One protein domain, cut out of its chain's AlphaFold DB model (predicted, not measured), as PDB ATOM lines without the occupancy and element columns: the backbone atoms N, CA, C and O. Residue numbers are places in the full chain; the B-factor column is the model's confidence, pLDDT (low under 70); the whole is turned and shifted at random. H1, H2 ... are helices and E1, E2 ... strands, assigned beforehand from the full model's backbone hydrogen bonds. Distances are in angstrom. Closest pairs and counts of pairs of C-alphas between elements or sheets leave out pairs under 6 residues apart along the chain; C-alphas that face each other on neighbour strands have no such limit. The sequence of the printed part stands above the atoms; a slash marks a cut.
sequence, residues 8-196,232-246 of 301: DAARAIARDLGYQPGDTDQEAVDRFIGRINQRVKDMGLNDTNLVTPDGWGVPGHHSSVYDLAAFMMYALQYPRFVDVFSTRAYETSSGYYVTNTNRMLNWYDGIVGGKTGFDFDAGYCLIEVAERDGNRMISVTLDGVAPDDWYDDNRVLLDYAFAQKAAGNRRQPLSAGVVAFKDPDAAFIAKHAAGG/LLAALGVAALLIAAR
ATOM      1  N   ASP A   8     427.861  20.598 718.107       90.56
ATOM      2  CA  ASP A   8     426.895  20.342 717.039       90.56
ATOM      3  C   ASP A   8     427.570  20.321 715.661       90.56
ATOM      4  O   ASP A   8     427.390  19.382 714.886       90.56
ATOM      5  N   ALA A   9     428.432  21.303 715.393       91.19
ATOM      6  CA  ALA A   9     429.212  21.380 714.172       91.19
ATOM      7  C   ALA A   9     430.224  20.230 714.078       91.19
ATOM      8  O   ALA A   9     430.390  19.667 713.001       91.19
ATOM      9  N   ALA A  10     430.880  19.851 715.183       90.69
ATOM     10  CA  ALA A  10     431.798  18.709 715.199       90.69
ATOM     11  C   ALA A  10     431.079  17.403 714.817       90.69
ATOM     12  O   ALA A  10     431.546  16.666 713.949       90.69
ATOM     13  N   ARG A  11     429.897  17.158 715.398       92.31
ATOM     14  CA  ARG A  11     429.056  15.996 715.076       92.31
ATOM     15  C   ARG A  11     428.514  16.038 713.654       92.31
ATOM     16  O   ARG A  11     428.534  15.017 712.974       92.31
ATOM     17  N   ALA A  12     428.074  17.203 713.179       93.81
ATOM     18  CA  ALA A  12     427.593  17.365 711.811       93.81
ATOM     19  C   ALA A  12     428.689  17.055 710.780       93.81
ATOM     20  O   ALA A  12     428.420  16.342 709.816       93.81
ATOM     21  N   ILE A  13     429.920  17.532 711.009       92.56
ATOM     22  CA  ILE A  13     431.064  17.227 710.140       92.56
ATOM     23  C   ILE A  13     431.413  15.734 710.215       92.56
ATOM     24  O   ILE A  13     431.624  15.113 709.178       92.56
ATOM     25  N   ALA A  14     431.447  15.140 711.411       94.00
ATOM     26  CA  ALA A  14     431.737  13.715 711.574       94.00
ATOM     27  C   ALA A  14     430.720  12.831 710.840       94.00
ATOM     28  O   ALA A  14     431.105  11.906 710.129       94.00
ATOM     29  N   ARG A  15     429.428  13.158 710.952       95.56
ATOM     30  CA  ARG A  15     428.362  12.484 710.211       95.56
ATOM     31  C   ARG A  15     428.558  12.626 708.702       95.56
ATOM     32  O   ARG A  15     428.551  11.616 708.015       95.56
ATOM     33  N   ASP A  16     428.779  13.840 708.193       95.69
ATOM     34  CA  ASP A  16     428.984  14.097 706.755       95.69
ATOM     35  C   ASP A  16     430.167  13.294 706.190       95.69
ATOM     36  O   ASP A  16     430.037  12.567 705.209       95.69
ATOM     37  N   LEU A  17     431.323  13.357 706.857       93.12
ATOM     38  CA  LEU A  17     432.553  12.697 706.406       93.12
ATOM     39  C   LEU A  17     432.551  11.178 706.629       93.12
ATOM     40  O   LEU A  17     433.333  10.444 706.013       93.12
ATOM     41  N   GLY A  18     431.712  10.706 707.545       93.69
ATOM     42  CA  GLY A  18     431.547   9.298 707.858       93.69
ATOM     43  C   GLY A  18     430.480   8.597 707.027       93.69
ATOM     44  O   GLY A  18     430.571   7.381 706.884       93.69
ATOM     45  N   TYR A  19     429.505   9.324 706.480       96.31
ATOM     46  CA  TYR A  19     428.281   8.769 705.904       96.31
ATOM     47  C   TYR A  19     428.506   7.785 704.746       96.31
ATOM     48  O   TYR A  19     429.339   7.993 703.860       96.31
ATOM     49  N   GLN A  20     427.695   6.730 704.727       96.75
ATOM     50  CA  GLN A  20     427.475   5.826 703.605       96.75
ATOM     51  C   GLN A  20     425.964   5.638 703.366       96.75
ATOM     52  O   GLN A  20     425.171   5.751 704.303       96.75
ATOM     53  N   PRO A  21     425.533   5.351 702.120       97.06
ATOM     54  CA  PRO A  21     424.120   5.138 701.820       97.06
ATOM     55  C   PRO A  21     423.500   4.046 702.697       97.06
ATOM     56  O   PRO A  21     423.960   2.907 702.692       97.06
ATOM     57  N   GLY A  22     422.425   4.397 703.404       95.38
ATOM     58  CA  GLY A  22     421.711   3.492 704.309       95.38
ATOM     59  C   GLY A  22     422.158   3.553 705.772       95.38
ATOM     60  O   GLY A  22     421.500   2.930 706.599       95.38
ATOM     61  N   ASP A  23     423.203   4.318 706.096       96.12
ATOM     62  CA  ASP A  23     423.637   4.515 707.480       96.12
ATOM     63  C   ASP A  23     422.642   5.345 708.298       96.12
ATOM     64  O   ASP A  23     422.034   6.309 707.820       96.12
ATOM     65  N   THR A  24     422.592   5.036 709.588       97.69
ATOM     66  CA  THR A  24     422.162   5.952 710.643       97.69
ATOM     67  C   THR A  24     423.234   7.007 710.943       97.69
ATOM     68  O   THR A  24     424.425   6.824 710.683       97.69
ATOM     69  N   ASP A  25     422.829   8.111 711.578       95.38
ATOM     70  CA  ASP A  25     423.753   9.163 712.025       95.38
ATOM     71  C   ASP A  25     424.886   8.622 712.913       95.38
ATOM     72  O   ASP A  25     426.031   9.059 712.788       95.38
ATOM     73  N   GLN A  26     424.584   7.657 713.789       95.50
ATOM     74  CA  GLN A  26     425.573   7.082 714.699       95.50
ATOM     75  C   GLN A  26     426.593   6.218 713.954       95.50
ATOM     76  O   GLN A  26     427.786   6.357 714.199       95.50
ATOM     77  N   GLU A  27     426.162   5.392 712.996       97.56
ATOM     78  CA  GLU A  27     427.080   4.579 712.186       97.56
ATOM     79  C   GLU A  27     428.049   5.456 711.383       97.56
ATOM     80  O   GLU A  27     429.234   5.132 711.271       97.56
ATOM     81  N   ALA A  28     427.569   6.592 710.867       97.00
ATOM     82  CA  ALA A  28     428.411   7.591 710.222       97.00
ATOM     83  C   ALA A  28     429.468   8.159 711.183       97.00
ATOM     84  O   ALA A  28     430.660   8.167 710.860       97.00
ATOM     85  N   VAL A  29     429.059   8.581 712.382       95.06
ATOM     86  CA  VAL A  29     429.976   9.108 713.403       95.06
ATOM     87  C   VAL A  29     430.995   8.053 713.847       95.06
ATOM     88  O   VAL A  29     432.189   8.349 713.882       95.06
ATOM     89  N   ASP A  30     430.572   6.819 714.116       95.38
ATOM     90  CA  ASP A  30     431.456   5.735 714.559       95.38
ATOM     91  C   ASP A  30     432.508   5.407 713.496       95.38
ATOM     92  O   ASP A  30     433.698   5.264 713.794       95.38
ATOM     93  N   ARG A  31     432.099   5.363 712.221       96.88
ATOM     94  CA  ARG A  31     433.023   5.167 711.098       96.88
ATOM     95  C   ARG A  31     434.026   6.306 710.992       96.88
ATOM     96  O   ARG A  31     435.204   6.061 710.731       96.88
ATOM     97  N   PHE A  32     433.580   7.542 711.192       95.75
ATOM     98  CA  PHE A  32     434.458   8.704 711.198       95.75
ATOM     99  C   PHE A  32     435.498   8.637 712.330       95.75
ATOM    100  O   PHE A  32     436.692   8.807 712.076       95.75
ATOM    101  N   ILE A  33     435.073   8.307 713.553       95.50
ATOM    102  CA  ILE A  33     435.965   8.138 714.708       95.50
ATOM    103  C   ILE A  33     436.960   6.998 714.481       95.50
ATOM    104  O   ILE A  33     438.156   7.169 714.726       95.50
ATOM    105  N   GLY A  34     436.508   5.871 713.927       95.19
ATOM    106  CA  GLY A  34     437.381   4.761 713.545       95.19
ATOM    107  C   GLY A  34     438.466   5.181 712.549       95.19
ATOM    108  O   GLY A  34     439.639   4.857 712.743       95.19
ATOM    109  N   ARG A  35     438.105   5.960 711.519       94.19
ATOM    110  CA  ARG A  35     439.059   6.491 710.526       94.19
ATOM    111  C   ARG A  35     440.083   7.433 711.153       94.19
ATOM    112  O   ARG A  35     441.264   7.325 710.829       94.19
ATOM    113  N   ILE A  36     439.662   8.327 712.049       91.50
ATOM    114  CA  ILE A  36     440.604   9.217 712.735       91.50
ATOM    115  C   ILE A  36     441.545   8.423 713.636       91.50
ATOM    116  O   ILE A  36     442.751   8.600 713.523       91.50
ATOM    117  N   ASN A  37     441.041   7.525 714.483       94.00
ATOM    118  CA  ASN A  37     441.904   6.731 715.361       94.00
ATOM    119  C   ASN A  37     442.884   5.856 714.570       94.00
ATOM    120  O   ASN A  37     444.016   5.653 715.008       94.00
ATOM    121  N   GLN A  38     442.485   5.352 713.399       93.62
ATOM    122  CA  GLN A  38     443.419   4.663 712.511       93.62
ATOM    123  C   GLN A  38     444.512   5.614 712.017       93.62
ATOM    124  O   GLN A  38     445.690   5.286 712.106       93.62
ATOM    125  N   ARG A  39     444.142   6.826 711.594       90.62
ATOM    126  CA  ARG A  39     445.103   7.842 711.161       90.62
ATOM    127  C   ARG A  39     446.081   8.240 712.268       90.62
ATOM    128  O   ARG A  39     447.272   8.342 712.005       90.62
ATOM    129  N   VAL A  40     445.605   8.412 713.499       89.44
ATOM    130  CA  VAL A  40     446.436   8.658 714.691       89.44
ATOM    131  C   VAL A  40     447.499   7.562 714.861       89.44
ATOM    132  O   VAL A  40     448.686   7.858 715.008       89.44
ATOM    133  N   LYS A  41     447.100   6.292 714.736       91.31
ATOM    134  CA  LYS A  41     448.026   5.150 714.797       91.31
ATOM    135  C   LYS A  41     449.020   5.143 713.639       91.31
ATOM    136  O   LYS A  41     450.205   4.901 713.857       91.31
ATOM    137  N   ASP A  42     448.565   5.444 712.425       90.31
ATOM    138  CA  ASP A  42     449.424   5.507 711.237       90.31
ATOM    139  C   ASP A  42     450.487   6.616 711.369       90.31
ATOM    140  O   ASP A  42     451.619   6.447 710.908       90.31
ATOM    141  N   MET A  43     450.162   7.703 712.084       91.12
ATOM    142  CA  MET A  43     451.099   8.774 712.452       91.12
ATOM    143  C   MET A  43     452.144   8.348 713.497       91.12
ATOM    144  O   MET A  43     453.152   9.038 713.664       91.12
ATOM    145  N   GLY A  44     451.946   7.210 714.173       93.12
ATOM    146  CA  GLY A  44     452.790   6.733 715.271       93.12
ATOM    147  C   GLY A  44     452.495   7.390 716.622       93.12
ATOM    148  O   GLY A  44     453.342   7.337 717.511       93.12
ATOM    149  N   LEU A  45     451.323   8.012 716.762       91.19
ATOM    150  CA  LEU A  45     450.872   8.712 717.962       91.19
ATOM    151  C   LEU A  45     450.067   7.727 718.819       91.19
ATOM    152  O   LEU A  45     448.969   7.321 718.441       91.19
ATOM    153  N   ASN A  46     450.661   7.241 719.910       90.69
ATOM    154  CA  ASN A  46     450.145   6.079 720.648       90.69
ATOM    155  C   ASN A  46     449.370   6.446 721.915       90.69
ATOM    156  O   ASN A  46     448.741   5.570 722.504       90.69
ATOM    157  N   ASP A  47     449.395   7.716 722.319       93.88
ATOM    158  CA  ASP A  47     448.802   8.186 723.570       93.88
ATOM    159  C   ASP A  47     447.477   8.923 723.326       93.88
ATOM    160  O   ASP A  47     447.037   9.715 724.159       93.88
ATOM    161  N   THR A  48     446.840   8.669 722.177       93.56
ATOM    162  CA  THR A  48     445.578   9.283 721.762       93.56
ATOM    163  C   THR A  48     444.533   8.232 721.404       93.56
ATOM    164  O   THR A  48     444.753   7.368 720.552       93.56
ATOM    165  N   ASN A  49     443.348   8.361 721.997       92.88
ATOM    166  CA  ASN A  49     442.151   7.617 721.619       92.88
ATOM    167  C   ASN A  49     440.931   8.536 721.660       92.88
ATOM    168  O   ASN A  49     440.606   9.103 722.703       92.88
ATOM    169  N   LEU A  50     440.231   8.647 720.535       92.94
ATOM    170  CA  LEU A  50     439.036   9.473 720.394       92.94
ATOM    171  C   LEU A  50     437.789   8.589 720.424       92.94
ATOM    172  O   LEU A  50     437.753   7.533 719.798       92.94
ATOM    173  N   VAL A  51     436.762   9.025 721.144       92.88
ATOM    174  CA  VAL A  51     435.492   8.304 721.311       92.88
ATOM    175  C   VAL A  51     434.342   9.095 720.696       92.88
ATOM    176  O   VAL A  51     433.491   8.517 720.030       92.88
ATOM    177  N   THR A  52     434.334  10.418 720.859       90.38
ATOM    178  CA  THR A  52     433.336  11.310 720.252       90.38
ATOM    179  C   THR A  52     434.006  12.427 719.458       90.38
ATOM    180  O   THR A  52     435.137  12.812 719.756       90.38
ATOM    181  N   PRO A  53     433.335  12.985 718.438       90.12
ATOM    182  CA  PRO A  53     433.937  14.034 717.622       90.12
ATOM    183  C   PRO A  53     434.034  15.378 718.360       90.12
ATOM    184  O   PRO A  53     434.843  16.229 718.010       90.12
ATOM    185  N   ASP A  54     433.205  15.585 719.377       87.06
ATOM    186  CA  ASP A  54     433.175  16.788 720.204       87.06
ATOM    187  C   ASP A  54     434.052  16.688 721.463       87.06
ATOM    188  O   ASP A  54     434.341  17.704 722.088       87.06
ATOM    189  N   GLY A  55     434.503  15.485 721.833       80.75
ATOM    190  CA  GLY A  55     435.342  15.261 723.013       80.75
ATOM    191  C   GLY A  55     434.622  15.427 724.352       80.75
ATOM    192  O   GLY A  55     435.277  15.485 725.388       80.75
ATOM    193  N   TRP A  56     433.288  15.499 724.346       77.44
ATOM    194  CA  TRP A  56     432.484  15.704 725.548       77.44
ATOM    195  C   TRP A  56     432.401  14.438 726.413       77.44
ATOM    196  O   TRP A  56     431.686  13.502 726.058       77.44
ATOM    197  N   GLY A  57     433.083  14.448 727.565       65.50
ATOM    198  CA  GLY A  57     432.728  13.697 728.780       65.50
ATOM    199  C   GLY A  57     432.495  12.189 728.642       65.50
ATOM    200  O   GLY A  57     431.638  11.644 729.337       65.50
ATOM    201  N   VAL A  58     433.207  11.511 727.736       76.88
ATOM    202  CA  VAL A  58     433.045  10.069 727.495       76.88
ATOM    203  C   VAL A  58     434.265   9.262 727.952       76.88
ATOM    204  O   VAL A  58     435.405   9.616 727.633       76.88
ATOM    205  N   PRO A  59     434.046   8.130 728.646       84.44
ATOM    206  CA  PRO A  59     435.112   7.219 729.022       84.44
ATOM    207  C   PRO A  59     436.005   6.774 727.872       84.44
ATOM    208  O   PRO A  59     435.529   6.375 726.814       84.44
ATOM    209  N   GLY A  60     437.318   6.786 728.113       87.31
ATOM    210  CA  GLY A  60     438.325   6.337 727.153       87.31
ATOM    211  C   GLY A  60     438.793   7.402 726.161       87.31
ATOM    212  O   GLY A  60     439.740   7.136 725.425       87.31
ATOM    213  N   HIS A  61     438.208   8.602 726.156       90.12
ATOM    214  CA  HIS A  61     438.647   9.714 725.307       90.12
ATOM    215  C   HIS A  61     439.849  10.433 725.931       90.12
ATOM    216  O   HIS A  61     439.717  11.004 727.013       90.12
ATOM    217  N   HIS A  62     441.017  10.375 725.289       90.25
ATOM    218  CA  HIS A  62     442.267  10.936 725.815       90.25
ATOM    219  C   HIS A  62     443.294  11.247 724.717       90.25
ATOM    220  O   HIS A  62     443.163  10.786 723.582       90.25
ATOM    221  N   SER A  63     444.314  12.023 725.083       92.56
ATOM    222  CA  SER A  63     445.472  12.404 724.270       92.56
ATOM    223  C   SER A  63     446.648  12.762 725.187       92.56
ATOM    224  O   SER A  63     446.461  12.983 726.384       92.56
ATOM    225  N   SER A  64     447.853  12.896 724.629       91.69
ATOM    226  CA  SER A  64     449.014  13.475 725.320       91.69
ATOM    227  C   SER A  64     449.372  14.867 724.789       91.69
ATOM    228  O   SER A  64     448.993  15.244 723.680       91.69
ATOM    229  N   VAL A  65     450.154  15.625 725.566       91.94
ATOM    230  CA  VAL A  65     450.753  16.902 725.131       91.94
ATOM    231  C   VAL A  65     451.569  16.716 723.844       91.94
ATOM    232  O   VAL A  65     451.487  17.541 722.935       91.94
ATOM    233  N   TYR A  66     452.324  15.616 723.755       92.19
ATOM    234  CA  TYR A  66     453.149  15.280 722.595       92.19
ATOM    235  C   TYR A  66     452.294  15.055 721.340       92.19
ATOM    236  O   TYR A  66     452.547  15.672 720.305       92.19
ATOM    237  N   ASP A  67     451.251  14.228 721.443       93.44
ATOM    238  CA  ASP A  67     450.376  13.910 720.313       93.44
ATOM    239  C   ASP A  67     449.600  15.148 719.842       93.44
ATOM    240  O   ASP A  67     449.490  15.390 718.641       93.44
ATOM    241  N   LEU A  68     449.128  15.994 720.767       93.50
ATOM    242  CA  LEU A  68     448.473  17.263 720.424       93.50
ATOM    243  C   LEU A  68     449.418  18.228 719.703       93.50
ATOM    244  O   LEU A  68     449.012  18.858 718.722       93.50
ATOM    245  N   ALA A  69     450.672  18.328 720.150       92.31
ATOM    246  CA  ALA A  69     451.680  19.128 719.465       92.31
ATOM    247  C   ALA A  69     451.926  18.593 718.045       92.31
ATOM    248  O   ALA A  69     451.933  19.372 717.092       92.31
ATOM    249  N   ALA A  70     452.031  17.270 717.881       92.38
ATOM    250  CA  ALA A  70     452.172  16.630 716.576       92.38
ATOM    251  C   ALA A  70     450.963  16.884 715.659       92.38
ATOM    252  O   ALA A  70     451.146  17.236 714.492       92.38
ATOM    253  N   PHE A  71     449.728  16.784 716.169       90.69
ATOM    254  CA  PHE A  71     448.531  17.121 715.389       90.69
ATOM    255  C   PHE A  71     448.512  18.577 714.958       90.69
ATOM    256  O   PHE A  71     448.114  18.864 713.832       90.69
ATOM    257  N   MET A  72     448.942  19.495 715.820       93.25
ATOM    258  CA  MET A  72     449.006  20.905 715.466       93.25
ATOM    259  C   MET A  72     450.084  21.168 714.416       93.25
ATOM    260  O   MET A  72     449.799  21.820 713.417       93.25
ATOM    261  N   MET A  73     451.283  20.593 714.564       91.69
ATOM    262  CA  MET A  73     452.325  20.648 713.527       91.69
ATOM    263  C   MET A  73     451.802  20.139 712.181       91.69
ATOM    264  O   MET A  73     452.052  20.748 711.144       91.69
ATOM    265  N   TYR A  74     451.052  19.041 712.203       90.31
ATOM    266  CA  TYR A  74     450.424  18.466 711.027       90.31
ATOM    267  C   TYR A  74     449.335  19.380 710.428       90.31
ATOM    268  O   TYR A  74     449.365  19.679 709.236       90.31
ATOM    269  N   ALA A  75     448.405  19.886 711.239       87.38
ATOM    270  CA  ALA A  75     447.301  20.734 710.788       87.38
ATOM    271  C   ALA A  75     447.773  22.085 710.225       87.38
ATOM    272  O   ALA A  75     447.202  22.592 709.259       87.38
ATOM    273  N   LEU A  76     448.859  22.641 710.770       89.19
ATOM    274  CA  LEU A  76     449.465  23.893 710.311       89.19
ATOM    275  C   LEU A  76     450.034  23.829 708.884       89.19
ATOM    276  O   LEU A  76     450.342  24.879 708.320       89.19
ATOM    277  N   GLN A  77     450.150  22.636 708.290       88.31
ATOM    278  CA  GLN A  77     450.517  22.463 706.881       88.31
ATOM    279  C   GLN A  77     449.374  22.823 705.915       88.31
ATOM    280  O   GLN A  77     449.610  22.991 704.721       88.31
ATOM    281  N   TYR A  78     448.140  22.965 706.412       86.00
ATOM    282  CA  TYR A  78     446.956  23.256 705.607       86.00
ATOM    283  C   TYR A  78     446.591  24.746 705.688       86.00
ATOM    284  O   TYR A  78     446.063  25.177 706.712       86.00
ATOM    285  N   PRO A  79     446.760  25.554 704.622       88.00
ATOM    286  CA  PRO A  79     446.485  26.996 704.684       88.00
ATOM    287  C   PRO A  79     445.055  27.324 705.127       88.00
ATOM    288  O   PRO A  79     444.848  28.153 706.002       88.00
ATOM    289  N   ARG A  80     444.066  26.563 704.638       87.19
ATOM    290  CA  ARG A  80     442.660  26.727 705.046       87.19
ATOM    291  C   ARG A  80     442.421  26.448 706.530       87.19
ATOM    292  O   ARG A  80     441.496  27.015 707.104       87.19
ATOM    293  N   PHE A  81     443.204  25.552 707.138       88.56
ATOM    294  CA  PHE A  81     443.166  25.355 708.586       88.56
ATOM    295  C   PHE A  81     443.632  26.629 709.279       88.56
ATOM    296  O   PHE A  81     442.912  27.139 710.126       88.56
ATOM    297  N   VAL A  82     444.784  27.166 708.868       90.12
ATOM    298  CA  VAL A  82     445.373  28.386 709.437       90.12
ATOM    299  C   VAL A  82     444.424  29.583 709.301       90.12
ATOM    300  O   VAL A  82     444.226  30.308 710.275       90.12
ATOM    301  N   ASP A  83     443.762  29.747 708.154       90.81
ATOM    302  CA  ASP A  83     442.776  30.816 707.937       90.81
ATOM    303  C   ASP A  83     441.627  30.737 708.956       90.81
ATOM    304  O   ASP A  83     441.309  31.704 709.648       90.81
ATOM    305  N   VAL A  84     441.021  29.556 709.117       90.69
ATOM    306  CA  VAL A  84     439.909  29.362 710.063       90.69
ATOM    307  C   VAL A  84     440.391  29.460 711.515       90.69
ATOM    308  O   VAL A  84     439.693  30.007 712.365       90.69
ATOM    309  N   PHE A  85     441.582  28.940 711.805       89.25
ATOM    310  CA  PHE A  85     442.194  28.913 713.131       89.25
ATOM    311  C   PHE A  85     442.584  30.310 713.637       89.25
ATOM    312  O   PHE A  85     442.490  30.572 714.836       89.25
ATOM    313  N   SER A  86     442.945  31.211 712.718       93.00
ATOM    314  CA  SER A  86     443.281  32.617 712.987       93.00
ATOM    315  C   SER A  86     442.075  33.559 713.003       93.00
ATOM    316  O   SER A  86     442.173  34.707 713.444       93.00
ATOM    317  N   THR A  87     440.910  33.093 712.549       94.81
ATOM    318  CA  THR A  87     439.716  33.935 712.452       94.81
ATOM    319  C   THR A  87     439.210  34.316 713.848       94.81
ATOM    320  O   THR A  87     438.874  33.452 714.662       94.81
ATOM    321  N   ARG A  88     439.102  35.626 714.115       95.44
ATOM    322  CA  ARG A  88     438.579  36.177 715.383       95.44
ATOM    323  C   ARG A  88     437.062  36.092 715.496       95.44
ATOM    324  O   ARG A  88     436.539  35.809 716.571       95.44
ATOM    325  N   ALA A  89     436.362  36.357 714.401       95.38
ATOM    326  CA  ALA A  89     434.915  36.301 714.337       95.38
ATOM    327  C   ALA A  89     434.449  35.994 712.915       95.38
ATOM    328  O   ALA A  89     435.155  36.279 711.948       95.38
ATOM    329  N   TYR A  90     433.265  35.409 712.803       94.38
ATOM    330  CA  TYR A  90     432.654  35.053 711.535       94.38
ATOM    331  C   TYR A  90     431.141  35.206 711.627       94.38
ATOM    332  O   TYR A  90     430.536  34.780 712.609       94.38
ATOM    333  N   GLU A  91     430.534  35.766 710.590       94.94
ATOM    334  CA  GLU A  91     429.085  35.795 710.429       94.94
ATOM    335  C   GLU A  91     428.690  34.833 709.312       94.94
ATOM    336  O   GLU A  91     429.236  34.878 708.207       94.94
ATOM    337  N   THR A  92     427.768  33.916 709.595       88.06
ATOM    338  CA  THR A  92     427.242  33.022 708.564       88.06
ATOM    339  C   THR A  92     426.363  33.793 707.582       88.06
ATOM    340  O   THR A  92     425.801  34.836 707.901       88.06
ATOM    341  N   SER A  93     426.140  33.224 706.396       89.62
ATOM    342  CA  SER A  93     425.177  33.769 705.426       89.62
ATOM    343  C   SER A  93     423.740  33.847 705.957       89.62
ATOM    344  O   SER A  93     422.918  34.562 705.397       89.62
ATOM    345  N   SER A  94     423.433  33.113 707.030       91.00
ATOM    346  CA  SER A  94     422.151  33.154 707.734       91.00
ATOM    347  C   SER A  94     422.119  34.171 708.886       91.00
ATOM    348  O   SER A  94     421.184  34.131 709.681       91.00
ATOM    349  N   GLY A  95     423.138  35.029 709.020       91.75
ATOM    350  CA  GLY A  95     423.227  36.071 710.050       91.75
ATOM    351  C   GLY A  95     423.664  35.580 711.433       91.75
ATOM    352  O   GLY A  95     423.458  36.270 712.429       91.75
ATOM    353  N   TYR A  96     424.228  34.371 711.544       90.94
ATOM    354  CA  TYR A  96     424.710  33.857 712.827       90.94
ATOM    355  C   TYR A  96     426.151  34.302 713.066       90.94
ATOM    356  O   TYR A  96     427.067  33.861 712.370       90.94
ATOM    357  N   TYR A  97     426.352  35.165 714.059       94.25
ATOM    358  CA  TYR A  97     427.664  35.687 714.425       94.25
ATOM    359  C   TYR A  97     428.331  34.817 715.493       94.25
ATOM    360  O   TYR A  97     427.761  34.561 716.554       94.25
ATOM    361  N   VAL A  98     429.560  34.378 715.227       93.25
ATOM    362  CA  VAL A  98     430.377  33.589 716.152       93.25
ATOM    363  C   VAL A  98     431.728  34.241 716.366       93.25
ATOM    364  O   VAL A  98     432.352  34.739 715.433       93.25
ATOM    365  N   THR A  99     432.217  34.180 717.597       94.62
ATOM    366  CA  THR A  99     433.553  34.646 717.970       94.62
ATOM    367  C   THR A  99     434.433  33.473 718.356       94.62
ATOM    368  O   THR A  99     433.954  32.441 718.831       94.62
ATOM    369  N   ASN A 100     435.733  33.638 718.162       93.88
ATOM    370  CA  ASN A 100     436.723  32.689 718.628       93.88
ATOM    371  C   ASN A 100     436.789  32.700 720.162       93.88
ATOM    372  O   ASN A 100     436.827  33.767 720.776       93.88
ATOM    373  N   THR A 101     436.797  31.521 720.783       91.38
ATOM    374  CA  THR A 101     436.935  31.390 722.240       91.38
ATOM    375  C   THR A 101     438.348  31.701 722.732       91.38
ATOM    376  O   THR A 101     438.520  32.006 723.913       91.38
ATOM    377  N   ASN A 102     439.355  31.645 721.854       92.62
ATOM    378  CA  ASN A 102     440.722  32.011 722.192       92.62
ATOM    379  C   ASN A 102     440.873  33.535 722.309       92.62
ATOM    380  O   ASN A 102     440.848  34.268 721.319       92.62
ATOM    381  N   ARG A 103     441.103  34.008 723.537       91.94
ATOM    382  CA  ARG A 103     441.296  35.433 723.826       91.94
ATOM    383  C   ARG A 103     442.686  35.947 723.443       91.94
ATOM    384  O   ARG A 103     442.801  37.153 723.233       91.94
ATOM    385  N   MET A 104     443.707  35.087 723.324       94.62
ATOM    386  CA  MET A 104     445.076  35.495 722.954       94.62
ATOM    387  C   MET A 104     445.134  36.156 721.582       94.62
ATOM    388  O   MET A 104     445.942  37.061 721.389       94.62
ATOM    389  N   LEU A 105     444.209  35.806 720.678       94.69
ATOM    390  CA  LEU A 105     444.037  36.452 719.372       94.69
ATOM    391  C   LEU A 105     443.898  37.981 719.437       94.69
ATOM    392  O   LEU A 105     444.101  38.655 718.425       94.69
ATOM    393  N   ASN A 106     443.527  38.541 720.590       94.06
ATOM    394  CA  ASN A 106     443.313  39.976 720.758       94.06
ATOM    395  C   ASN A 106     444.524  40.726 721.326       94.06
ATOM    396  O   ASN A 106     444.520  41.952 721.283       94.06
ATOM    397  N   TRP A 107     445.523  40.035 721.885       94.44
ATOM    398  CA  TRP A 107     446.576  40.707 722.657       94.44
ATOM    399  C   TRP A 107     447.967  40.074 722.590       94.44
ATOM    400  O   TRP A 107     448.936  40.768 722.889       94.44
ATOM    401  N   TYR A 108     448.112  38.801 722.215       96.38
ATOM    402  CA  TYR A 108     449.436  38.189 722.118       96.38
ATOM    403  C   TYR A 108     450.066  38.498 720.758       96.38
ATOM    404  O   TYR A 108     449.530  38.132 719.712       96.38
ATOM    405  N   ASP A 109     451.208  39.180 720.769       96.50
ATOM    406  CA  ASP A 109     451.906  39.549 719.540       96.50
ATOM    407  C   ASP A 109     452.369  38.313 718.751       96.50
ATOM    408  O   ASP A 109     452.909  37.361 719.322       96.50
ATOM    409  N   GLY A 110     452.160  38.328 717.436       96.25
ATOM    410  CA  GLY A 110     452.478  37.207 716.551       96.25
ATOM    411  C   GLY A 110     451.563  35.986 716.690       96.25
ATOM    412  O   GLY A 110     451.868  34.945 716.117       96.25
ATOM    413  N   ILE A 111     450.453  36.054 717.437       97.62
ATOM    414  CA  ILE A 111     449.528  34.919 717.541       97.62
ATOM    415  C   ILE A 111     448.925  34.561 716.173       97.62
ATOM    416  O   ILE A 111     448.352  35.399 715.478       97.62
ATOM    417  N   VAL A 112     449.048  33.290 715.798       96.88
ATOM    418  CA  VAL A 112     448.433  32.706 714.601       96.88
ATOM    419  C   VAL A 112     447.062  32.147 714.951       96.88
ATOM    420  O   VAL A 112     446.116  32.322 714.198       96.88
ATOM    421  N   GLY A 113     446.933  31.483 716.095       94.06
ATOM    422  CA  GLY A 113     445.662  30.949 716.562       94.06
ATOM    423  C   GLY A 113     445.844  30.002 717.730       94.06
ATOM    424  O   GLY A 113     446.963  29.693 718.132       94.06
ATOM    425  N   GLY A 114     444.726  29.517 718.251       91.44
ATOM    426  CA  GLY A 114     444.737  28.581 719.359       91.44
ATOM    427  C   GLY A 114     443.412  27.868 719.508       91.44
ATOM    428  O   GLY A 114     442.412  28.224 718.877       91.44
ATOM    429  N   LYS A 115     443.398  26.845 720.353       92.25
ATOM    430  CA  LYS A 115     442.167  26.175 720.743       92.25
ATOM    431  C   LYS A 115     442.129  26.001 722.252       92.25
ATOM    432  O   LYS A 115     443.044  25.467 722.867       92.25
ATOM    433  N   THR A 116     441.010  26.437 722.815       90.88
ATOM    434  CA  THR A 116     440.696  26.343 724.237       90.88
ATOM    435  C   THR A 116     439.901  25.071 724.528       90.88
ATOM    436  O   THR A 116     439.099  24.632 723.697       90.88
ATOM    437  N   GLY A 117     440.058  24.511 725.719       87.75
ATOM    438  CA  GLY A 117     439.247  23.414 726.234       87.75
ATOM    439  C   GLY A 117     439.072  23.549 727.740       87.75
ATOM    440  O   GLY A 117     439.996  23.967 728.431       87.75
ATOM    441  N   PHE A 118     437.879  23.234 728.233       86.00
ATOM    442  CA  PHE A 118     437.604  23.152 729.660       86.00
ATOM    443  C   PHE A 118     436.451  22.185 729.897       86.00
ATOM    444  O   PHE A 118     435.384  22.331 729.299       86.00
ATOM    445  N   ASP A 119     436.666  21.255 730.812       81.62
ATOM    446  CA  ASP A 119     435.613  20.584 731.555       81.62
ATOM    447  C   ASP A 119     436.128  20.300 732.978       81.62
ATOM    448  O   ASP A 119     437.301  20.530 733.285       81.62
ATOM    449  N   PHE A 120     435.237  19.877 733.876       82.19
ATOM    450  CA  PHE A 120     435.578  19.698 735.293       82.19
ATOM    451  C   PHE A 120     436.634  18.634 735.545       82.19
ATOM    452  O   PHE A 120     437.342  18.701 736.548       82.19
ATOM    453  N   ASP A 121     436.703  17.663 734.655       81.25
ATOM    454  CA  ASP A 121     437.576  16.530 734.797       81.25
ATOM    455  C   ASP A 121     438.944  16.882 734.163       81.25
ATOM    456  O   ASP A 121     439.995  16.582 734.723       81.25
ATOM    457  N   ALA A 122     438.936  17.552 733.011       80.75
ATOM    458  CA  ALA A 122     440.090  17.906 732.194       80.75
ATOM    459  C   ALA A 122     440.900  19.117 732.685       80.75
ATOM    460  O   ALA A 122     442.047  19.306 732.272       80.75
ATOM    461  N   GLY A 123     440.278  19.998 733.468       87.88
ATOM    462  CA  GLY A 123     440.839  21.311 733.771       87.88
ATOM    463  C   GLY A 123     440.952  22.208 732.532       87.88
ATOM    464  O   GLY A 123     440.356  21.963 731.478       87.88
ATOM    465  N   TYR A 124     441.711  23.294 732.661       88.44
ATOM    466  CA  TYR A 124     441.962  24.228 731.565       88.44
ATOM    467  C   TYR A 124     443.018  23.677 730.612       88.44
ATOM    468  O   TYR A 124     444.134  23.356 731.013       88.44
ATOM    469  N   CYS A 125     442.662  23.605 729.334       90.75
ATOM    470  CA  CYS A 125     443.527  23.121 728.270       90.75
ATOM    471  C   CYS A 125     443.663  24.162 727.171       90.75
ATOM    472  O   CYS A 125     442.676  24.763 726.729       90.75
ATOM    473  N   LEU A 126     444.887  24.334 726.697       92.69
ATOM    474  CA  LEU A 126     445.233  25.292 725.663       92.69
ATOM    475  C   LEU A 126     446.235  24.686 724.704       92.69
ATOM    476  O   LEU A 126     447.190  24.017 725.096       92.69
ATOM    477  N   ILE A 127     446.025  24.994 723.434       95.69
ATOM    478  CA  ILE A 127     447.062  24.927 722.424       95.69
ATOM    479  C   ILE A 127     447.121  26.270 721.724       95.69
ATOM    480  O   ILE A 127     446.100  26.755 721.244       95.69
ATOM    481  N   GLU A 128     448.304  26.859 721.670       96.00
ATOM    482  CA  GLU A 128     448.540  28.175 721.088       96.00
ATOM    483  C   GLU A 128     449.657  28.086 720.057       96.00
ATOM    484  O   GLU A 128     450.645  27.372 720.240       96.00
ATOM    485  N   VAL A 129     449.493  28.814 718.959       97.81
ATOM    486  CA  VAL A 129     450.470  28.907 717.880       97.81
ATOM    487  C   VAL A 129     450.777  30.369 717.643       97.81
ATOM    488  O   VAL A 129     449.871  31.157 717.372       97.81
ATOM    489  N   ALA A 130     452.055  30.719 717.690       97.94
ATOM    490  CA  ALA A 130     452.530  32.059 717.384       97.94
ATOM    491  C   ALA A 130     453.693  32.015 716.396       97.94
ATOM    492  O   ALA A 130     454.438  31.037 716.332       97.94
ATOM    493  N   GLU A 131     453.862  33.088 715.636       97.31
ATOM    494  CA  GLU A 131     454.918  33.255 714.652       97.31
ATOM    495  C   GLU A 131     455.572  34.633 714.790       97.31
ATOM    496  O   GLU A 131     454.894  35.658 714.780       97.31
ATOM    497  N   ARG A 132     456.904  34.651 714.934       96.19
ATOM    498  CA  ARG A 132     457.732  35.867 714.991       96.19
ATOM    499  C   ARG A 132     459.034  35.626 714.238       96.19
ATOM    500  O   ARG A 132     459.655  34.571 714.392       96.19
ATOM    501  N   ASP A 133     459.439  36.585 713.410       92.50
ATOM    502  CA  ASP A 133     460.695  36.544 712.645       92.50
ATOM    503  C   ASP A 133     460.887  35.244 711.834       92.50
ATOM    504  O   ASP A 133     461.970  34.657 711.805       92.50
ATOM    505  N   GLY A 134     459.805  34.741 711.225       90.81
ATOM    506  CA  GLY A 134     459.804  33.493 710.450       90.81
ATOM    507  C   GLY A 134     459.915  32.211 711.286       90.81
ATOM    508  O   GLY A 134     460.067  31.126 710.729       90.81
ATOM    509  N   ASN A 135     459.841  32.306 712.615       91.69
ATOM    510  CA  ASN A 135     459.844  31.160 713.515       91.69
ATOM    511  C   ASN A 135     458.439  30.933 714.056       91.69
ATOM    512  O   ASN A 135     457.859  31.835 714.651       91.69
ATOM    513  N   ARG A 136     457.920  29.716 713.897       94.88
ATOM    514  CA  ARG A 136     456.617  29.318 714.431       94.88
ATOM    515  C   ARG A 136     456.795  28.449 715.671       94.88
ATOM    516  O   ARG A 136     457.543  27.475 715.634       94.88
ATOM    517  N   MET A 137     456.095  28.798 716.744       96.06
ATOM    518  CA  MET A 137     456.122  28.113 718.034       96.06
ATOM    519  C   MET A 137     454.735  27.570 718.360       96.06
ATOM    520  O   MET A 137     453.731  28.221 718.075       96.06
ATOM    521  N   ILE A 138     454.696  26.382 718.963       96.19
ATOM    522  CA  ILE A 138     453.478  25.751 719.473       96.19
ATOM    523  C   ILE A 138     453.659  25.586 720.981       96.19
ATOM    524  O   ILE A 138     454.664  25.029 721.421       96.19
ATOM    525  N   SER A 139     452.687  26.056 721.752       95.19
ATOM    526  CA  SER A 139     452.589  25.829 723.191       95.19
ATOM    527  C   SER A 139     451.365  24.974 723.473       95.19
ATOM    528  O   SER A 139     450.322  25.169 722.853       95.19
ATOM    529  N   VAL A 140     451.503  24.003 724.374       94.31
ATOM    530  CA  VAL A 140     450.425  23.090 724.760       94.31
ATOM    531  C   VAL A 140     450.442  22.949 726.273       94.31
ATOM    532  O   VAL A 140     451.457  22.552 726.844       94.31
ATOM    533  N   THR A 141     449.314  23.235 726.915       92.25
ATOM    534  CA  THR A 141     449.107  23.015 728.350       92.25
ATOM    535  C   THR A 141     447.807  22.250 728.568       92.25
ATOM    536  O   THR A 141     446.805  22.497 727.896       92.25
ATOM    537  N   LEU A 142     447.837  21.288 729.489       90.88
ATOM    538  CA  LEU A 142     446.699  20.458 729.890       90.88
ATOM    539  C   LEU A 142     446.602  20.461 731.419       90.88
ATOM    540  O   LEU A 142     447.608  20.720 732.079       90.88
ATOM    541  N   ASP A 143     445.426  20.133 731.962       88.94
ATOM    542  CA  ASP A 143     445.184  20.030 733.413       88.94
ATOM    543  C   ASP A 143     445.494  21.329 734.187       88.94
ATOM    544  O   ASP A 143     446.017  21.340 735.302       88.94
ATOM    545  N   GLY A 144     445.189  22.478 733.575       84.44
ATOM    546  CA  GLY A 144     445.307  23.771 734.239       84.44
ATOM    547  C   GLY A 144     444.269  23.914 735.355       84.44
ATOM    548  O   GLY A 144     443.083  23.656 735.155       84.44
ATOM    549  N   VAL A 145     444.701  24.383 736.528       78.12
ATOM    550  CA  VAL A 145     443.853  24.489 737.737       78.12
ATOM    551  C   VAL A 145     443.455  25.925 738.100       78.12
ATOM    552  O   VAL A 145     442.646  26.128 739.005       78.12
ATOM    553  N   ALA A 146     444.017  26.929 737.419       73.75
ATOM    554  CA  ALA A 146     443.858  28.343 737.756       73.75
ATOM    555  C   ALA A 146     442.859  29.047 736.807       73.75
ATOM    556  O   ALA A 146     443.213  29.349 735.667       73.75
ATOM    557  N   PRO A 147     441.622  29.349 737.254       63.69
ATOM    558  CA  PRO A 147     440.613  29.992 736.408       63.69
ATOM    559  C   PRO A 147     440.990  31.409 735.960       63.69
ATOM    560  O   PRO A 147     440.569  31.838 734.883       63.69
ATOM    561  N   ASP A 148     441.815  32.110 736.740       60.84
ATOM    562  CA  ASP A 148     442.082  33.533 736.526       60.84
ATOM    563  C   ASP A 148     443.313  33.819 735.649       60.84
ATOM    564  O   ASP A 148     443.498  34.973 735.272       60.84
ATOM    565  N   ASP A 149     444.112  32.808 735.263       67.88
ATOM    566  CA  ASP A 149     445.321  33.058 734.454       67.88
ATOM    567  C   ASP A 149     445.847  31.878 733.606       67.88
ATOM    568  O   ASP A 149     447.027  31.781 733.293       67.88
ATOM    569  N   TRP A 150     444.981  30.956 733.183       77.56
ATOM    570  CA  TRP A 150     445.382  29.794 732.366       77.56
ATOM    571  C   TRP A 150     446.036  30.156 731.014       77.56
ATOM    572  O   TRP A 150     446.771  29.349 730.449       77.56
ATOM    573  N   TYR A 151     445.823  31.375 730.504       90.12
ATOM    574  CA  TYR A 151     446.530  31.877 729.319       90.12
ATOM    575  C   TYR A 151     447.997  32.246 729.596       90.12
ATOM    576  O   TYR A 151     448.800  32.249 728.658       90.12
ATOM    577  N   ASP A 152     448.367  32.539 730.845       91.44
ATOM    578  CA  ASP A 152     449.720  32.980 731.194       91.44
ATOM    579  C   ASP A 152     450.754  31.893 730.970       91.44
ATOM    580  O   ASP A 152     451.818  32.170 730.423       91.44
ATOM    581  N   ASP A 153     450.409  30.643 731.283       91.06
ATOM    582  CA  ASP A 153     451.292  29.505 731.035       91.06
ATOM    583  C   ASP A 153     451.696  29.447 729.554       91.06
ATOM    584  O   ASP A 153     452.872  29.294 729.225       91.06
ATOM    585  N   ASN A 154     450.741  29.658 728.640       93.50
ATOM    586  CA  ASN A 154     451.027  29.668 727.204       93.50
ATOM    587  C   ASN A 154     451.809  30.907 726.778       93.50
ATOM    588  O   ASN A 154     452.739  30.791 725.982       93.50
ATOM    589  N   ARG A 155     451.487  32.080 727.329       95.38
ATOM    590  CA  ARG A 155     452.250  33.310 727.094       95.38
ATOM    591  C   ARG A 155     453.719  33.124 727.492       95.38
ATOM    592  O   ARG A 155     454.607  33.391 726.687       95.38
ATOM    593  N   VAL A 156     453.970  32.619 728.700       94.56
ATOM    594  CA  VAL A 156     455.309  32.375 729.251       94.56
ATOM    595  C   VAL A 156     456.063  31.329 728.432       94.56
ATOM    596  O   VAL A 156     457.232  31.545 728.112       94.56
ATOM    597  N   LEU A 157     455.418  30.221 728.058       94.44
ATOM    598  CA  LEU A 157     456.039  29.173 727.243       94.44
ATOM    599  C   LEU A 157     456.411  29.673 725.842       94.44
ATOM    600  O   LEU A 157     457.525  29.414 725.379       94.44
ATOM    601  N   LEU A 158     455.522  30.420 725.183       96.38
ATOM    602  CA  LEU A 158     455.796  31.005 723.872       96.38
ATOM    603  C   LEU A 158     456.914  32.054 723.951       96.38
ATOM    604  O   LEU A 158     457.863  31.993 723.167       96.38
ATOM    605  N   ASP A 159     456.861  32.968 724.924       96.12
ATOM    606  CA  ASP A 159     457.896  33.991 725.121       96.12
ATOM    607  C   ASP A 159     459.261  33.351 725.408       96.12
ATOM    608  O   ASP A 159     460.280  33.757 724.840       96.12
ATOM    609  N   TYR A 160     459.281  32.299 726.229       93.69
ATOM    610  CA  TYR A 160     460.480  31.509 726.480       93.69
ATOM    611  C   TYR A 160     461.008  30.859 725.193       93.69
ATOM    612  O   TYR A 160     462.203  30.962 724.908       93.69
ATOM    613  N   ALA A 161     460.146  30.228 724.391       92.38
ATOM    614  CA  ALA A 161     460.541  29.571 723.145       92.38
ATOM    615  C   ALA A 161     461.153  30.560 722.136       92.38
ATOM    616  O   ALA A 161     462.206  30.283 721.550       92.38
ATOM    617  N   PHE A 162     460.558  31.744 721.979       94.50
ATOM    618  CA  PHE A 162     461.109  32.799 721.124       94.50
ATOM    619  C   PHE A 162     462.436  33.347 721.651       94.50
ATOM    620  O   PHE A 162     463.388  33.478 720.879       94.50
ATOM    621  N   ALA A 163     462.548  33.597 722.958       92.50
ATOM    622  CA  ALA A 163     463.797  34.051 723.566       92.50
ATOM    623  C   ALA A 163     464.929  33.025 723.385       92.50
ATOM    624  O   ALA A 163     466.065  33.392 723.078       92.50
ATOM    625  N   GLN A 164     464.621  31.732 723.515       87.69
ATOM    626  CA  GLN A 164     465.569  30.645 723.267       87.69
ATOM    627  C   GLN A 164     466.037  30.615 721.812       87.69
ATOM    628  O   GLN A 164     467.242  30.517 721.557       87.69
ATOM    629  N   LYS A 165     465.101  30.755 720.867       87.44
ATOM    630  CA  LYS A 165     465.407  30.794 719.437       87.44
ATOM    631  C   LYS A 165     466.295  31.990 719.085       87.44
ATOM    632  O   LYS A 165     467.312  31.801 718.418       87.44
ATOM    633  N   ALA A 166     465.971  33.181 719.591       88.69
ATOM    634  CA  ALA A 166     466.763  34.397 719.395       88.69
ATOM    635  C   ALA A 166     468.170  34.288 720.010       88.69
ATOM    636  O   ALA A 166     469.149  34.757 719.433       88.69
ATOM    637  N   ALA A 167     468.302  33.602 721.148       87.00
ATOM    638  CA  ALA A 167     469.587  33.338 721.790       87.00
ATOM    639  C   ALA A 167     470.413  32.232 721.101       87.00
ATOM    640  O   ALA A 167     471.472  31.872 721.614       87.00
ATOM    641  N   GLY A 168     469.951  31.656 719.984       82.56
ATOM    642  CA  GLY A 168     470.636  30.561 719.296       82.56
ATOM    643  C   GLY A 168     470.678  29.265 720.111       82.56
ATOM    644  O   GLY A 168     471.667  28.542 720.046       82.56
ATOM    645  N   ASN A 169     469.639  28.991 720.912       70.69
ATOM    646  CA  ASN A 169     469.518  27.813 721.783       70.69
ATOM    647  C   ASN A 169     470.671  27.655 722.798       70.69
ATOM    648  O   ASN A 169     471.054  26.545 723.156       70.69
ATOM    649  N   ARG A 170     471.245  28.769 723.269       59.38
ATOM    650  CA  ARG A 170     472.413  28.782 724.172       59.38
ATOM    651  C   ARG A 170     472.144  28.316 725.607       59.38
ATOM    652  O   ARG A 170     473.097  28.002 726.316       59.38
ATOM    653  N   ARG A 171     470.888  28.288 726.068       58.09
ATOM    654  CA  ARG A 171     470.547  27.655 727.359       58.09
ATOM    655  C   ARG A 171     470.362  26.161 727.124       58.09
ATOM    656  O   ARG A 171     469.815  25.810 726.084       58.09
ATOM    657  N   GLN A 172     470.840  25.331 728.063       54.00
ATOM    658  CA  GLN A 172     470.815  23.863 727.971       54.00
ATOM    659  C   GLN A 172     469.527  23.376 727.298       54.00
ATOM    660  O   GLN A 172     468.459  23.876 727.666       54.00
ATOM    661  N   PRO A 173     469.604  22.434 726.338       53.94
ATOM    662  CA  PRO A 173     468.399  21.835 725.794       53.94
ATOM    663  C   PRO A 173     467.573  21.334 726.977       53.94
ATOM    664  O   PRO A 173     468.052  20.511 727.761       53.94
ATOM    665  N   LEU A 174     466.362  21.879 727.143       57.62
ATOM    666  CA  LEU A 174     465.367  21.254 728.006       57.62
ATOM    667  C   LEU A 174     465.327  19.792 727.570       57.62
ATOM    668  O   LEU A 174     465.271  19.527 726.369       57.62
ATOM    669  N   SER A 175     465.476  18.862 728.511       51.31
ATOM    670  CA  SER A 175     465.532  17.433 728.218       51.31
ATOM    671  C   SER A 175     464.206  17.001 727.586       51.31
ATOM    672  O   SER A 175     463.268  16.620 728.281       51.31
ATOM    673  N   ALA A 176     464.090  17.132 726.275       59.16
ATOM    674  CA  ALA A 176     462.873  16.861 725.545       59.16
ATOM    675  C   ALA A 176     463.260  16.251 724.204       59.16
ATOM    676  O   ALA A 176     464.117  16.767 723.484       59.16
ATOM    677  N   GLY A 177     462.640  15.112 723.904       65.94
ATOM    678  CA  GLY A 177     462.705  14.522 722.579       65.94
ATOM    679  C   GLY A 177     462.139  15.486 721.538       65.94
ATOM    680  O   GLY A 177     461.328  16.360 721.839       65.94
ATOM    681  N   VAL A 178     462.576  15.320 720.295       78.19
ATOM    682  CA  VAL A 178     461.987  16.031 719.161       78.19
ATOM    683  C   VAL A 178     460.590  15.462 718.926       78.19
ATOM    684  O   VAL A 178     460.451  14.249 718.764       78.19
ATOM    685  N   VAL A 179     459.566  16.322 718.897       80.38
ATOM    686  CA  VAL A 179     458.226  15.906 718.465       80.38
ATOM    687  C   VAL A 179     458.294  15.533 716.989       80.38
ATOM    688  O   VAL A 179     458.614  16.358 716.135       80.38
ATOM    689  N   ALA A 180     458.016  14.269 716.703       85.31
ATOM    690  CA  ALA A 180     458.002  13.685 715.374       85.31
ATOM    691  C   ALA A 180     456.729  12.856 715.176       85.31
ATOM    692  O   ALA A 180     456.268  12.171 716.091       85.31
ATOM    693  N   PHE A 181     456.197  12.896 713.958       86.19
ATOM    694  CA  PHE A 181     455.076  12.076 713.514       86.19
ATOM    695  C   PHE A 181     455.307  11.631 712.070       86.19
ATOM    696  O   PHE A 181     456.046  12.271 711.317       86.19
ATOM    697  N   LYS A 182     454.672  10.528 711.672       89.44
ATOM    698  CA  LYS A 182     454.628  10.106 710.268       89.44
ATOM    699  C   LYS A 182     453.508  10.864 709.575       89.44
ATOM    700  O   LYS A 182     452.354  10.720 709.961       89.44
ATOM    701  N   ASP A 183     453.834  11.674 708.576       85.44
ATOM    702  CA  ASP A 183     452.815  12.380 707.802       85.44
ATOM    703  C   ASP A 183     452.010  11.377 706.951       85.44
ATOM    704  O   ASP A 183     452.579  10.766 706.038       85.44
ATOM    705  N   PRO A 184     450.704  11.183 707.220       81.69
ATOM    706  CA  PRO A 184     449.903  10.212 706.483       81.69
ATOM    707  C   PRO A 184     449.600  10.669 705.054       81.69
ATOM    708  O   PRO A 184     449.302   9.835 704.201       81.69
ATOM    709  N   ASP A 185     449.684  11.974 704.777       79.75
ATOM    710  CA  ASP A 185     449.402  12.532 703.456       79.75
ATOM    711  C   ASP A 185     450.667  12.748 702.632       79.75
ATOM    712  O   ASP A 185     450.555  13.026 701.441       79.75
ATOM    713  N   ALA A 186     451.863  12.528 703.187       75.62
ATOM    714  CA  ALA A 186     453.123  12.683 702.458       75.62
ATOM    715  C   ALA A 186     453.144  11.904 701.133       75.62
ATOM    716  O   ALA A 186     453.585  12.429 700.112       75.62
ATOM    717  N   ALA A 187     452.612  10.677 701.110       68.56
ATOM    718  CA  ALA A 187     452.525   9.876 699.887       68.56
ATOM    719  C   ALA A 187     451.531  10.459 698.863       68.56
ATOM    720  O   ALA A 187     451.787  10.438 697.656       68.56
ATOM    721  N   PHE A 188     450.405  11.005 699.331       70.56
ATOM    722  CA  PHE A 188     449.421  11.670 698.481       70.56
ATOM    723  C   PHE A 188     449.973  12.990 697.931       70.56
ATOM    724  O   PHE A 188     449.905  13.221 696.724       70.56
ATOM    725  N   ILE A 189     450.578  13.816 698.785       62.06
ATOM    726  CA  ILE A 189     451.208  15.086 698.417       62.06
ATOM    727  C   ILE A 189     452.336  14.833 697.420       62.06
ATOM    728  O   ILE A 189     452.340  15.454 696.365       62.06
ATOM    729  N   ALA A 190     453.234  13.877 697.668       60.03
ATOM    730  CA  ALA A 190     454.314  13.542 696.737       60.03
ATOM    731  C   ALA A 190     453.788  13.134 695.349       60.03
ATOM    732  O   ALA A 190     454.352  13.526 694.328       60.03
ATOM    733  N   LYS A 191     452.668  12.402 695.298       55.62
ATOM    734  CA  LYS A 191     452.025  11.989 694.043       55.62
ATOM    735  C   LYS A 191     451.410  13.161 693.262       55.62
ATOM    736  O   LYS A 191     451.388  13.107 692.037       55.62
ATOM    737  N   HIS A 192     450.924  14.202 693.941       50.53
ATOM    738  CA  HIS A 192     450.233  15.339 693.310       50.53
ATOM    739  C   HIS A 192     451.113  16.592 693.152       50.53
ATOM    740  O   HIS A 192     450.861  17.406 692.267       50.53
ATOM    741  N   ALA A 193     452.185  16.735 693.937       45.22
ATOM    742  CA  ALA A 193     453.169  17.815 693.818       45.22
ATOM    743  C   ALA A 193     453.982  17.725 692.513       45.22
ATOM    744  O   ALA A 193     454.397  18.747 691.974       45.22
ATOM    745  N   ALA A 194     454.118  16.524 691.939       43.72
ATOM    746  CA  ALA A 194     454.674  16.322 690.599       43.72
ATOM    747  C   ALA A 194     453.819  16.948 689.466       43.72
ATOM    748  O   ALA A 194     454.250  16.949 688.316       43.72
ATOM    749  N   GLY A 195     452.625  17.481 689.774       43.44
ATOM    750  CA  GLY A 195     451.676  18.073 688.823       43.44
ATOM    751  C   GLY A 195     451.694  19.604 688.688       43.44
ATOM    752  O   GLY A 195     450.886  20.131 687.931       43.44
ATOM    753  N   GLY A 196     452.583  20.328 689.382       33.00
ATOM    754  CA  GLY A 196     452.843  21.756 689.126       33.00
ATOM    755  C   GLY A 196     451.699  22.736 689.439       33.00
ATOM    756  O   GLY A 196     451.228  23.433 688.545       33.00
ATOM    757  N   LEU A 232     440.377  11.316 730.106       31.47
ATOM    758  CA  LEU A 232     440.311  12.743 729.703       31.47
ATOM    759  C   LEU A 232     441.275  13.245 728.628       31.47
ATOM    760  O   LEU A 232     442.466  12.948 728.586       31.47
ATOM    761  N   LEU A 233     440.642  14.142 727.859       32.12
ATOM    762  CA  LEU A 233     441.097  15.162 726.921       32.12
ATOM    763  C   LEU A 233     441.374  14.765 725.477       32.12
ATOM    764  O   LEU A 233     442.461  14.322 725.140       32.12
ATOM    765  N   ALA A 234     440.428  15.104 724.590       35.59
ATOM    766  CA  ALA A 234     440.727  15.443 723.195       35.59
ATOM    767  C   ALA A 234     439.564  16.154 722.469       35.59
ATOM    768  O   ALA A 234     439.146  15.724 721.396       35.59
ATOM    769  N   ALA A 235     439.063  17.274 722.997       38.78
ATOM    770  CA  ALA A 235     438.349  18.240 722.148       38.78
ATOM    771  C   ALA A 235     439.326  18.995 721.207       38.78
ATOM    772  O   ALA A 235     438.938  19.489 720.149       38.78
ATOM    773  N   LEU A 236     440.621  19.042 721.565       40.91
ATOM    774  CA  LEU A 236     441.688  19.715 720.807       40.91
ATOM    775  C   LEU A 236     442.162  18.906 719.583       40.91
ATOM    776  O   LEU A 236     442.319  19.467 718.500       40.91
ATOM    777  N   GLY A 237     442.337  17.586 719.730       37.56
ATOM    778  CA  GLY A 237     442.834  16.712 718.657       37.56
ATOM    779  C   GLY A 237     441.845  16.540 717.501       37.56
ATOM    780  O   GLY A 237     442.237  16.574 716.335       37.56
ATOM    781  N   VAL A 238     440.543  16.445 717.799       45.50
ATOM    782  CA  VAL A 238     439.510  16.256 716.769       45.50
ATOM    783  C   VAL A 238     439.371  17.495 715.873       45.50
ATOM    784  O   VAL A 238     439.219  17.360 714.662       45.50
ATOM    785  N   ALA A 239     439.511  18.705 716.427       45.34
ATOM    786  CA  ALA A 239     439.461  19.966 715.678       45.34
ATOM    787  C   ALA A 239     440.597  20.116 714.652       45.34
ATOM    788  O   ALA A 239     440.355  20.546 713.524       45.34
ATOM    789  N   ALA A 240     441.814  19.701 715.016       38.00
ATOM    790  CA  ALA A 240     442.964  19.689 714.114       38.00
ATOM    791  C   ALA A 240     442.836  18.611 713.013       38.00
ATOM    792  O   ALA A 240     443.142  18.869 711.849       38.00
ATOM    793  N   LEU A 241     442.322  17.421 713.347       39.81
ATOM    794  CA  LEU A 241     442.170  16.298 712.407       39.81
ATOM    795  C   LEU A 241     440.973  16.428 711.447       39.81
ATOM    796  O   LEU A 241     441.060  15.993 710.297       39.81
ATOM    797  N   LEU A 242     439.870  17.050 711.875       42.34
ATOM    798  CA  LEU A 242     438.655  17.231 711.066       42.34
ATOM    799  C   LEU A 242     438.890  18.061 709.796       42.34
ATOM    800  O   LEU A 242     438.223  17.839 708.785       42.34
ATOM    801  N   ILE A 243     439.845  18.994 709.818       36.97
ATOM    802  CA  ILE A 243     440.132  19.867 708.672       36.97
ATOM    803  C   ILE A 243     441.018  19.159 707.628       36.97
ATOM    804  O   ILE A 243     440.851  19.398 706.430       36.97
ATOM    805  N   ALA A 244     441.855  18.198 708.034       29.91
ATOM    806  CA  ALA A 244     442.624  17.365 707.105       29.91
ATOM    807  C   ALA A 244     441.753  16.353 706.331       29.91
ATOM    808  O   ALA A 244     442.029  16.033 705.175       29.91
ATOM    809  N   ALA A 245     440.645  15.890 706.918       30.33
ATOM    810  CA  ALA A 245     439.769  14.889 706.305       30.33
ATOM    811  C   ALA A 245     439.004  15.380 705.050       30.33
ATOM    812  O   ALA A 245     438.490  14.562 704.288       30.33
ATOM    813  N   ARG A 246     438.972  16.694 704.770       31.95
ATOM    814  CA  ARG A 246     438.394  17.256 703.530       31.95
ATOM    815  C   ARG A 246     439.332  17.188 702.316       31.95
ATOM    816  O   ARG A 246     438.845  17.359 701.203       31.95
TER     817      ARG A 246
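This is residues 8 to 196 and 232 to 246 of the 301 residues of the protein "D-alanyl-D-alanine carboxypeptidase" of uncultured Thermomicrobiales bacterium (UniProt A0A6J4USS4). A sheet of three long strands, E3, E4 and E5, is covered by H6 on one face and by H3 and H8 on the other, making three layers, helices on both faces of a sheet. Beyond H8 from the sheet, H1 and H2 stand about perpendicular to each other; the small hairpin of E1 and E2 lies off to one side, and residues 186 to 196, with H7, stick out. The printed part has 204 residues, with named elements in the order H1 H2 H3 H4 E1 E2 H5 E3 E4 E5 H6 H7 H8, eight helices and five strands; the sheet order is E3 - E4 - E5, antiparallel, and the class is mixed. The whole is compact, with a radius of gyration of the C-alphas of 17.8 A and spans of 59 by 45 by 37 A.

H1, residues 8 to 18, touches residues 25 to 33 of H2, residues 25 to 42, at 78 degrees, about perpendicular; their closest C-alphas, of Gly 18 and Ala 28, are 4.3 A apart. E1, residues 89 to 91, and E2, residues 97 to 99, form an antiparallel hairpin, with N 90 and O 98 within hydrogen-bond range at 2.9 A. E3, residues 111 to 119, E4, residues 123 to 132, and E5, residues 135 to 144, form a meander, each strand the antiparallel neighbour of the one before; N 115 and O 127 are 2.8 A apart, N 128 and O 139 2.9 A. H3, residues 65 to 75, is on this sheet over E4 and E5 at a height of 9.1 A. H4, residues 79 to 86, is on the same face; its closest C-alpha to E3 is Ser 86 to Gly 113, 4.6 A. H5, residues 103 to 106, only grazes the sheet. H6, residues 150 to 166, is on the opposite face at a height of 7.5 A. H7, residues 186 to 193, stands free. H8, residues 235 to 244, is on the same face as H3 and touches it at a shallow tilt of 25 degrees, the same way, with the C-alphas of Ala 75 and Ala 240 closest at 5.6 A. Every O i to N i+4 pair is within hydrogen-bond range in H1, H2, H3, H4 and H7; H6 has 12 of 13, H8 has 2 of 6 beside 3 of 7 O i to N i+3 pairs, and H5 is too short for one.

H1 begins at C-alpha 8 (426.895, 20.342, 717.039). From first to last C-alpha, H2 measures 25.9 A, E3 24.4 A, E4 29.2 A, E5 26.4 A and H6 25.4 A. H8 ends at C-alpha 244 (442.624, 17.365, 707.105).

The C-alphas of Gly 22 and Arg 170 are the farthest apart, at 60.0 A. Residues 197 to 231 are not printed, and C-alphas 196 and 232 are 43.4 A apart across the cut. The links from H2 to H3 and from H6 to H7 are long. The mean pLDDT of the printed part is 83.4; residues under 70 include 170 to 177, 189 to 196 and 232 to 246.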